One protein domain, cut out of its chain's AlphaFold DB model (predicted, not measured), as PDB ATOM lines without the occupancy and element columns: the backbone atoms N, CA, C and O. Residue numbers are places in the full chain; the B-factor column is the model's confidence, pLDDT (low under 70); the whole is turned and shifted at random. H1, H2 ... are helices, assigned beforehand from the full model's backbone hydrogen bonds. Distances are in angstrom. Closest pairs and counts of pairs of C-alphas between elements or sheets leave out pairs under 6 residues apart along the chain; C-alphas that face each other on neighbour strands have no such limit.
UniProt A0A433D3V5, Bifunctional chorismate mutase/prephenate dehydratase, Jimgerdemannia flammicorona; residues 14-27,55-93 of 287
ATOM      1  N   ASP A  14      39.922 -40.766  35.732       92.19
ATOM      2  CA  ASP A  14      39.917 -42.153  35.268       92.19
ATOM      3  C   ASP A  14      38.639 -42.463  34.484       92.19
ATOM      4  O   ASP A  14      38.695 -43.025  33.389       92.19
ATOM      5  N   THR A  15      37.490 -41.984  34.967       95.94
ATOM      6  CA  THR A  15      36.214 -42.069  34.238       95.94
ATOM      7  C   THR A  15      36.307 -41.388  32.869       95.94
ATOM      8  O   THR A  15      35.871 -41.931  31.850       95.94
ATOM      9  N   THR A  16      36.919 -40.204  32.821       97.00
ATOM     10  CA  THR A  16      37.117 -39.457  31.572       97.00
ATOM     11  C   THR A  16      38.065 -40.194  30.623       97.00
ATOM     12  O   THR A  16      37.785 -40.291  29.429       97.00
ATOM     13  N   LEU A  17      39.158 -40.761  31.142       92.25
ATOM     14  CA  LEU A  17      40.116 -41.545  30.365       92.25
ATOM     15  C   LEU A  17      39.448 -42.761  29.724       92.25
ATOM     16  O   LEU A  17      39.607 -42.969  28.524       92.25
ATOM     17  N   VAL A  18      38.653 -43.521  30.479       88.94
ATOM     18  CA  VAL A  18      37.914 -44.679  29.948       88.94
ATOM     19  C   VAL A  18      36.986 -44.264  28.802       88.94
ATOM     20  O   VAL A  18      36.966 -44.917  27.756       88.94
ATOM     21  N   ASN A  19      36.260 -43.154  28.951       93.56
ATOM     22  CA  ASN A  19      35.376 -42.648  27.899       93.56
ATOM     23  C   ASN A  19      36.146 -42.259  26.628       93.56
ATOM     24  O   ASN A  19      35.764 -42.679  25.535       93.56
ATOM     25  N   LEU A  20      37.261 -41.538  26.768       94.75
ATOM     26  CA  LEU A  20      38.117 -41.140  25.644       94.75
ATOM     27  C   LEU A  20      38.747 -42.345  24.933       94.75
ATOM     28  O   LEU A  20      38.851 -42.365  23.705       94.75
ATOM     29  N   LEU A  21      39.164 -43.366  25.687       87.12
ATOM     30  CA  LEU A  21      39.710 -44.602  25.123       87.12
ATOM     31  C   LEU A  21      38.657 -45.349  24.295       87.12
ATOM     32  O   LEU A  21      38.948 -45.771  23.174       87.12
ATOM     33  N   ASN A  22      37.427 -45.450  24.804       86.62
ATOM     34  CA  ASN A  22      36.308 -46.065  24.089       86.62
ATOM     35  C   ASN A  22      35.909 -45.273  22.835       86.62
ATOM     36  O   ASN A  22      35.650 -45.864  21.786       86.62
ATOM     37  N   GLU A  23      35.887 -43.942  22.909       91.75
ATOM     38  CA  GLU A  23      35.640 -43.082  21.749       91.75
ATOM     39  C   GLU A  23      36.709 -43.291  20.668       91.75
ATOM     40  O   GLU A  23      36.389 -43.541  19.506       91.75
ATOM     41  N   ARG A  24      37.989 -43.301  21.058       89.44
ATOM     42  CA  ARG A  24      39.099 -43.571  20.136       89.44
ATOM     43  C   ARG A  24      38.993 -44.955  19.484       89.44
ATOM     44  O   ARG A  24      39.313 -45.096  18.300       89.44
ATOM     45  N   ALA A  25      38.559 -45.970  20.230       81.12
ATOM     46  CA  ALA A  25      38.327 -47.310  19.696       81.12
ATOM     47  C   ALA A  25      37.209 -47.324  18.639       81.12
ATOM     48  O   ALA A  25      37.393 -47.913  17.574       81.12
ATOM     49  N   ARG A  26      36.096 -46.615  18.875       86.31
ATOM     50  CA  ARG A  26      35.002 -46.465  17.894       86.31
ATOM     51  C   ARG A  26      35.466 -45.780  16.613       86.31
ATOM     52  O   ARG A  26      35.270 -46.324  15.536       86.31
ATOM     53  N   VAL A  27      36.188 -44.665  16.730       85.38
ATOM     54  CA  VAL A  27      36.754 -43.976  15.556       85.38
ATOM     55  C   VAL A  27      37.707 -44.892  14.784       85.38
ATOM     56  O   VAL A  27      37.760 -44.850  13.558       85.38
ATOM     57  N   PRO A  55      53.411 -47.755   9.843       52.25
ATOM     58  CA  PRO A  55      54.534 -47.274  10.659       52.25
ATOM     59  C   PRO A  55      54.739 -45.756  10.597       52.25
ATOM     60  O   PRO A  55      55.081 -45.102  11.585       52.25
ATOM     61  N   THR A  56      54.507 -45.162   9.423       57.66
ATOM     62  CA  THR A  56      54.629 -43.713   9.216       57.66
ATOM     63  C   THR A  56      53.572 -42.943  10.007       57.66
ATOM     64  O   THR A  56      53.858 -41.862  10.525       57.66
ATOM     65  N   ARG A  57      52.376 -43.517  10.177       68.50
ATOM     66  CA  ARG A  57      51.286 -42.934  10.960       68.50
ATOM     67  C   ARG A  57      51.560 -43.007  12.458       68.50
ATOM     68  O   ARG A  57      51.320 -42.023  13.152       68.50
ATOM     69  N   GLU A  58      52.104 -44.114  12.955       68.88
ATOM     70  CA  GLU A  58      52.505 -44.232  14.365       68.88
ATOM     71  C   GLU A  58      53.583 -43.213  14.730       68.88
ATOM     72  O   GLU A  58      53.450 -42.489  15.717       68.88
ATOM     73  N   LYS A  59      54.594 -43.058  13.866       70.94
ATOM     74  CA  LYS A  59      55.634 -42.039  14.043       70.94
ATOM     75  C   LYS A  59      55.048 -40.625  14.139       70.94
ATOM     76  O   LYS A  59      55.444 -39.856  15.011       70.94
ATOM     77  N   GLN A  60      54.068 -40.284  13.296       78.38
ATOM     78  CA  GLN A  60      53.371 -38.991  13.373       78.38
ATOM     79  C   GLN A  60      52.620 -38.804  14.698       78.38
ATOM     80  O   GLN A  60      52.581 -37.691  15.230       78.38
ATOM     81  N   ILE A  61      52.017 -39.871  15.230       82.88
ATOM     82  CA  ILE A  61      51.327 -39.831  16.522       82.88
ATOM     83  C   ILE A  61      52.337 -39.554  17.637       82.88
ATOM     84  O   ILE A  61      52.104 -38.648  18.434       82.88
ATOM     85  N   TYR A  62      53.482 -40.237  17.660       81.31
ATOM     86  CA  TYR A  62      54.513 -40.005  18.677       81.31
ATOM     87  C   TYR A  62      55.094 -38.585  18.626       81.31
ATOM     88  O   TYR A  62      55.191 -37.927  19.661       81.31
ATOM     89  N   GLU A  63      55.361 -38.046  17.433       84.44
ATOM     90  CA  GLU A  63      55.798 -36.649  17.271       84.44
ATOM     91  C   GLU A  63      54.726 -35.634  17.700       84.44
ATOM     92  O   GLU A  63      55.018 -34.544  18.202       84.44
ATOM     93  N   LYS A  64      53.442 -35.966  17.522       89.12
ATOM     94  CA  LYS A  64      52.341 -35.151  18.050       89.12
ATOM     95  C   LYS A  64      52.304 -35.209  19.579       89.12
ATOM     96  O   LYS A  64      52.196 -34.159  20.206       89.12
ATOM     97  N   LEU A  65      52.430 -36.394  20.175       87.62
ATOM     98  CA  LEU A  65      52.416 -36.581  21.631       87.62
ATOM     99  C   LEU A  65      53.563 -35.840  22.311       87.62
ATOM    100  O   LEU A  65      53.336 -35.163  23.309       87.62
ATOM    101  N   LYS A  66      54.760 -35.880  21.718       84.38
ATOM    102  CA  LYS A  66      55.930 -35.138  22.202       84.38
ATOM    103  C   LYS A  66      55.686 -33.637  22.316       84.38
ATOM    104  O   LYS A  66      56.136 -33.008  23.264       84.38
ATOM    105  N   ARG A  67      54.944 -33.060  21.370       90.06
ATOM    106  CA  ARG A  67      54.597 -31.629  21.380       90.06
ATOM    107  C   ARG A  67      53.468 -31.287  22.353       90.06
ATOM    108  O   ARG A  67      53.400 -30.159  22.831       90.06
ATOM    109  N   LEU A  68      52.567 -32.234  22.612       90.50
ATOM    110  CA  LEU A  68      51.429 -32.044  23.514       90.50
ATOM    111  C   LEU A  68      51.787 -32.273  24.986       90.50
ATOM    112  O   LEU A  68      51.105 -31.737  25.857       90.50
ATOM    113  N   ASN A  69      52.839 -33.044  25.269       91.19
ATOM    114  CA  ASN A  69      53.241 -33.353  26.631       91.19
ATOM    115  C   ASN A  69      53.845 -32.130  27.338       91.19
ATOM    116  O   ASN A  69      55.014 -31.801  27.163       91.19
ATOM    117  N   LYS A  70      53.029 -31.459  28.154       91.50
ATOM    118  CA  LYS A  70      53.446 -30.375  29.062       91.50
ATOM    119  C   LYS A  70      53.290 -30.769  30.534       91.50
ATOM    120  O   LYS A  70      53.314 -29.911  31.412       91.50
ATOM    121  N   GLY A  71      53.009 -32.047  30.777       88.62
ATOM    122  CA  GLY A  71      52.645 -32.573  32.080       88.62
ATOM    123  C   GLY A  71      53.831 -33.162  32.843       88.62
ATOM    124  O   GLY A  71      54.959 -33.160  32.356       88.62
ATOM    125  N   PRO A  72      53.566 -33.707  34.040       86.75
ATOM    126  CA  PRO A  72      54.589 -34.316  34.891       86.75
ATOM    127  C   PRO A  72      55.070 -35.692  34.396       86.75
ATOM    128  O   PRO A  72      56.046 -36.218  34.923       86.75
ATOM    129  N   LEU A  73      54.399 -36.296  33.409       83.50
ATOM    130  CA  LEU A  73      54.836 -37.556  32.806       83.50
ATOM    131  C   LEU A  73      56.016 -37.305  31.867       83.50
ATOM    132  O   LEU A  73      55.938 -36.458  30.977       83.50
ATOM    133  N   ASN A  74      57.090 -38.080  32.021       85.69
ATOM    134  CA  ASN A  74      58.198 -38.028  31.074       85.69
ATOM    135  C   ASN A  74      57.767 -38.556  29.690       85.69
ATOM    136  O   ASN A  74      56.743 -39.232  29.531       85.69
ATOM    137  N   GLN A  75      58.563 -38.220  28.676       78.75
ATOM    138  CA  GLN A  75      58.224 -38.502  27.287       78.75
ATOM    139  C   GLN A  75      58.141 -40.002  26.974       78.75
ATOM    140  O   GLN A  75      57.245 -40.417  26.234       78.75
ATOM    141  N   ASP A  76      59.027 -40.806  27.556       65.56
ATOM    142  CA  ASP A  76      59.117 -42.241  27.288       65.56
ATOM    143  C   ASP A  76      57.927 -42.993  27.897       65.56
ATOM    144  O   ASP A  76      57.303 -43.823  27.233       65.56
ATOM    145  N   SER A  77      57.524 -42.631  29.120       65.81
ATOM    146  CA  SER A  77      56.323 -43.151  29.780       65.81
ATOM    147  C   SER A  77      55.058 -42.837  28.984       65.81
ATOM    148  O   SER A  77      54.222 -43.717  28.780       65.81
ATOM    149  N   LEU A  78      54.911 -41.600  28.494       77.94
ATOM    150  CA  LEU A  78      53.747 -41.221  27.691       77.94
ATOM    151  C   LEU A  78      53.702 -41.995  26.368       77.94
ATOM    152  O   LEU A  78      52.639 -42.459  25.951       77.94
ATOM    153  N   GLN A  79      54.854 -42.153  25.716       74.31
ATOM    154  CA  GLN A  79      54.967 -42.929  24.489       74.31
ATOM    155  C   GLN A  79      54.612 -44.404  24.717       74.31
ATOM    156  O   GLN A  79      53.887 -44.973  23.900       74.31
ATOM    157  N   ALA A  80      55.055 -45.007  25.824       62.97
ATOM    158  CA  ALA A  80      54.716 -46.382  26.187       62.97
ATOM    159  C   ALA A  80      53.204 -46.565  26.399       62.97
ATOM    160  O   ALA A  80      52.612 -47.469  25.813       62.97
ATOM    161  N   ILE A  81      52.556 -45.661  27.145       74.94
ATOM    162  CA  ILE A  81      51.097 -45.679  27.345       74.94
ATOM    163  C   ILE A  81      50.374 -45.601  25.998       74.94
ATOM    164  O   ILE A  81      49.502 -46.415  25.698       74.94
ATOM    165  N   PHE A  82      50.746 -44.635  25.155       80.44
ATOM    166  CA  PHE A  82      50.079 -44.454  23.869       80.44
ATOM    167  C   PHE A  82      50.359 -45.582  22.880       80.44
ATOM    168  O   PHE A  82      49.499 -45.863  22.051       80.44
ATOM    169  N   ARG A  83      51.512 -46.254  22.966       70.88
ATOM    170  CA  ARG A  83      51.781 -47.474  22.198       70.88
ATOM    171  C   ARG A  83      50.754 -48.552  22.529       70.88
ATOM    172  O   ARG A  83      50.123 -49.059  21.609       70.88
ATOM    173  N   GLU A  84      50.524 -48.833  23.809       69.88
ATOM    174  CA  GLU A  84      49.510 -49.808  24.221       69.88
ATOM    175  C   GLU A  84      48.107 -49.374  23.775       69.88
ATOM    176  O   GLU A  84      47.381 -50.158  23.170       69.88
ATOM    177  N   VAL A  85      47.744 -48.101  23.959       78.06
ATOM    178  CA  VAL A  85      46.452 -47.558  23.495       78.06
ATOM    179  C   VAL A  85      46.267 -47.740  21.983       78.06
ATOM    180  O   VAL A  85      45.187 -48.127  21.537       78.06
ATOM    181  N   ILE A  86      47.303 -47.484  21.177       72.25
ATOM    182  CA  ILE A  86      47.286 -47.687  19.722       72.25
ATOM    183  C   ILE A  86      47.090 -49.171  19.389       72.25
ATOM    184  O   ILE A  86      46.163 -49.505  18.647       72.25
ATOM    185  N   VAL A  87      47.900 -50.047  19.985       63.66
ATOM    186  CA  VAL A  87      47.824 -51.499  19.785       63.66
ATOM    187  C   VAL A  87      46.433 -52.023  20.145       63.66
ATOM    188  O   VAL A  87      45.793 -52.652  19.307       63.66
ATOM    189  N   PHE A  88      45.907 -51.701  21.329       64.25
ATOM    190  CA  PHE A  88      44.596 -52.180  21.772       64.25
ATOM    191  C   PHE A  88      43.451 -51.682  20.893       64.25
ATOM    192  O   PHE A  88      42.522 -52.437  20.630       64.25
ATOM    193  N   THR A  89      43.517 -50.459  20.362       66.38
ATOM    194  CA  THR A  89      42.491 -50.008  19.405       66.38
ATOM    195  C   THR A  89      42.561 -50.704  18.056       66.38
ATOM    196  O   THR A  89      41.527 -50.855  17.412       66.38
ATOM    197  N   TYR A  90      43.741 -51.166  17.633       62.84
ATOM    198  CA  TYR A  90      43.844 -52.026  16.457       62.84
ATOM    199  C   TYR A  90      43.255 -53.419  16.717       62.84
ATOM    200  O   TYR A  90      42.739 -54.030  15.788       62.84
ATOM    201  N   LEU A  91      43.258 -53.894  17.966       52.72
ATOM    202  CA  LEU A  91      42.655 -55.178  18.341       52.72
ATOM    203  C   LEU A  91      41.119 -55.173  18.348       52.72
ATOM    204  O   LEU A  91      40.506 -56.232  18.292       52.72
ATOM    205  N   VAL A  92      40.480 -53.998  18.373       55.44
ATOM    206  CA  VAL A  92      39.011 -53.884  18.290       55.44
ATOM    207  C   VAL A  92      38.500 -54.161  16.869       55.44
ATOM    208  O   VAL A  92      37.320 -54.452  16.681       55.44
ATOM    209  N   TYR A  93      39.366 -54.126  15.850       53.31
ATOM    210  CA  TYR A  93      38.964 -54.520  14.505       53.31
ATOM    211  C   TYR A  93      38.482 -55.981  14.485       53.31
ATOM    212  O   TYR A  93      39.195 -56.852  14.964       53.31
TER     213      TYR A  93
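Overview. This is residues 14 to 27 and 55 to 93 of the 287 residues of the protein "Bifunctional chorismate mutase/prephenate dehydratase" of Jimgerdemannia flammicorona (UniProt A0A433D3V5). Picture a flat, open Z of three helices: H3 is the long diagonal, H2 makes a wide V-shaped helical hairpin with its first part, and H1 meets its last part with residues 21 to 25. From these two places H1 and H2 reach away to opposite sides of H3 without meeting each other, and residues 14 to 20 of H1 stick out free. You have 53 residues with three named helices, in the order H1, H2, H3, and no named strand; the class is all helix. The whole is only just compact, close to loose, with a radius of gyration of the C-alphas of 11.6 A, and its C-alphas span 30 by 28 by 14 A.

Arrangement. Start with H1, residues 14 to 27, and look at its residues 21 to 25, which alone touch H3, residues 75 to 91. The closest C-alphas there are those of Ala 25 and Thr 89, 5.0 A apart, and H3 touches H1 with residues 85 to 90 alone. H1 and H3 run the same way at a steep tilt of 50 degrees. Go on to H2, residues 55 to 68, which is apart from H1. H2 touches H3 with residues 62 to 66 alone, and H3 meets them with residues 75 to 79 alone; the closest C-alphas are those of Lys 66 and Gln 75, 6.5 A apart. H2 and H3 form a helical hairpin, running opposite ways at a steep tilt of 44 degrees. In H1, H2 and H3 you will find every O i to N i+4 pair within hydrogen-bond range.

Along the chain. Find C-alpha 14 at (39.917, -42.153, 35.268); from there H1 runs 20.0 A to C-alpha 27 at (36.754, -43.976, 15.556). H2 begins at C-alpha 55 and ends at C-alpha 68, 20.2 A away. H3, the longest helix with 17 residues, runs 24.5 A from C-alpha 75 to C-alpha 91 at (42.655, -55.178, 18.341).

Size, cuts and confidence. Look for the two C-alphas farthest apart, those of Pro 72 and Tyr 93, at 32.7 A. Between H1 and H2 the chain is cut: residues 28 to 54 are not printed, and C-alphas 27 and 55 stand 18.7 A apart across the cut. The link from H2 to H3, with 6 residues between them, is short. In the B-factor column the mean pLDDT of the printed part is 78.6; the 15 residues under 70 are residues 55 to 58, 76 to 77, 80, 84 and 87 to 93.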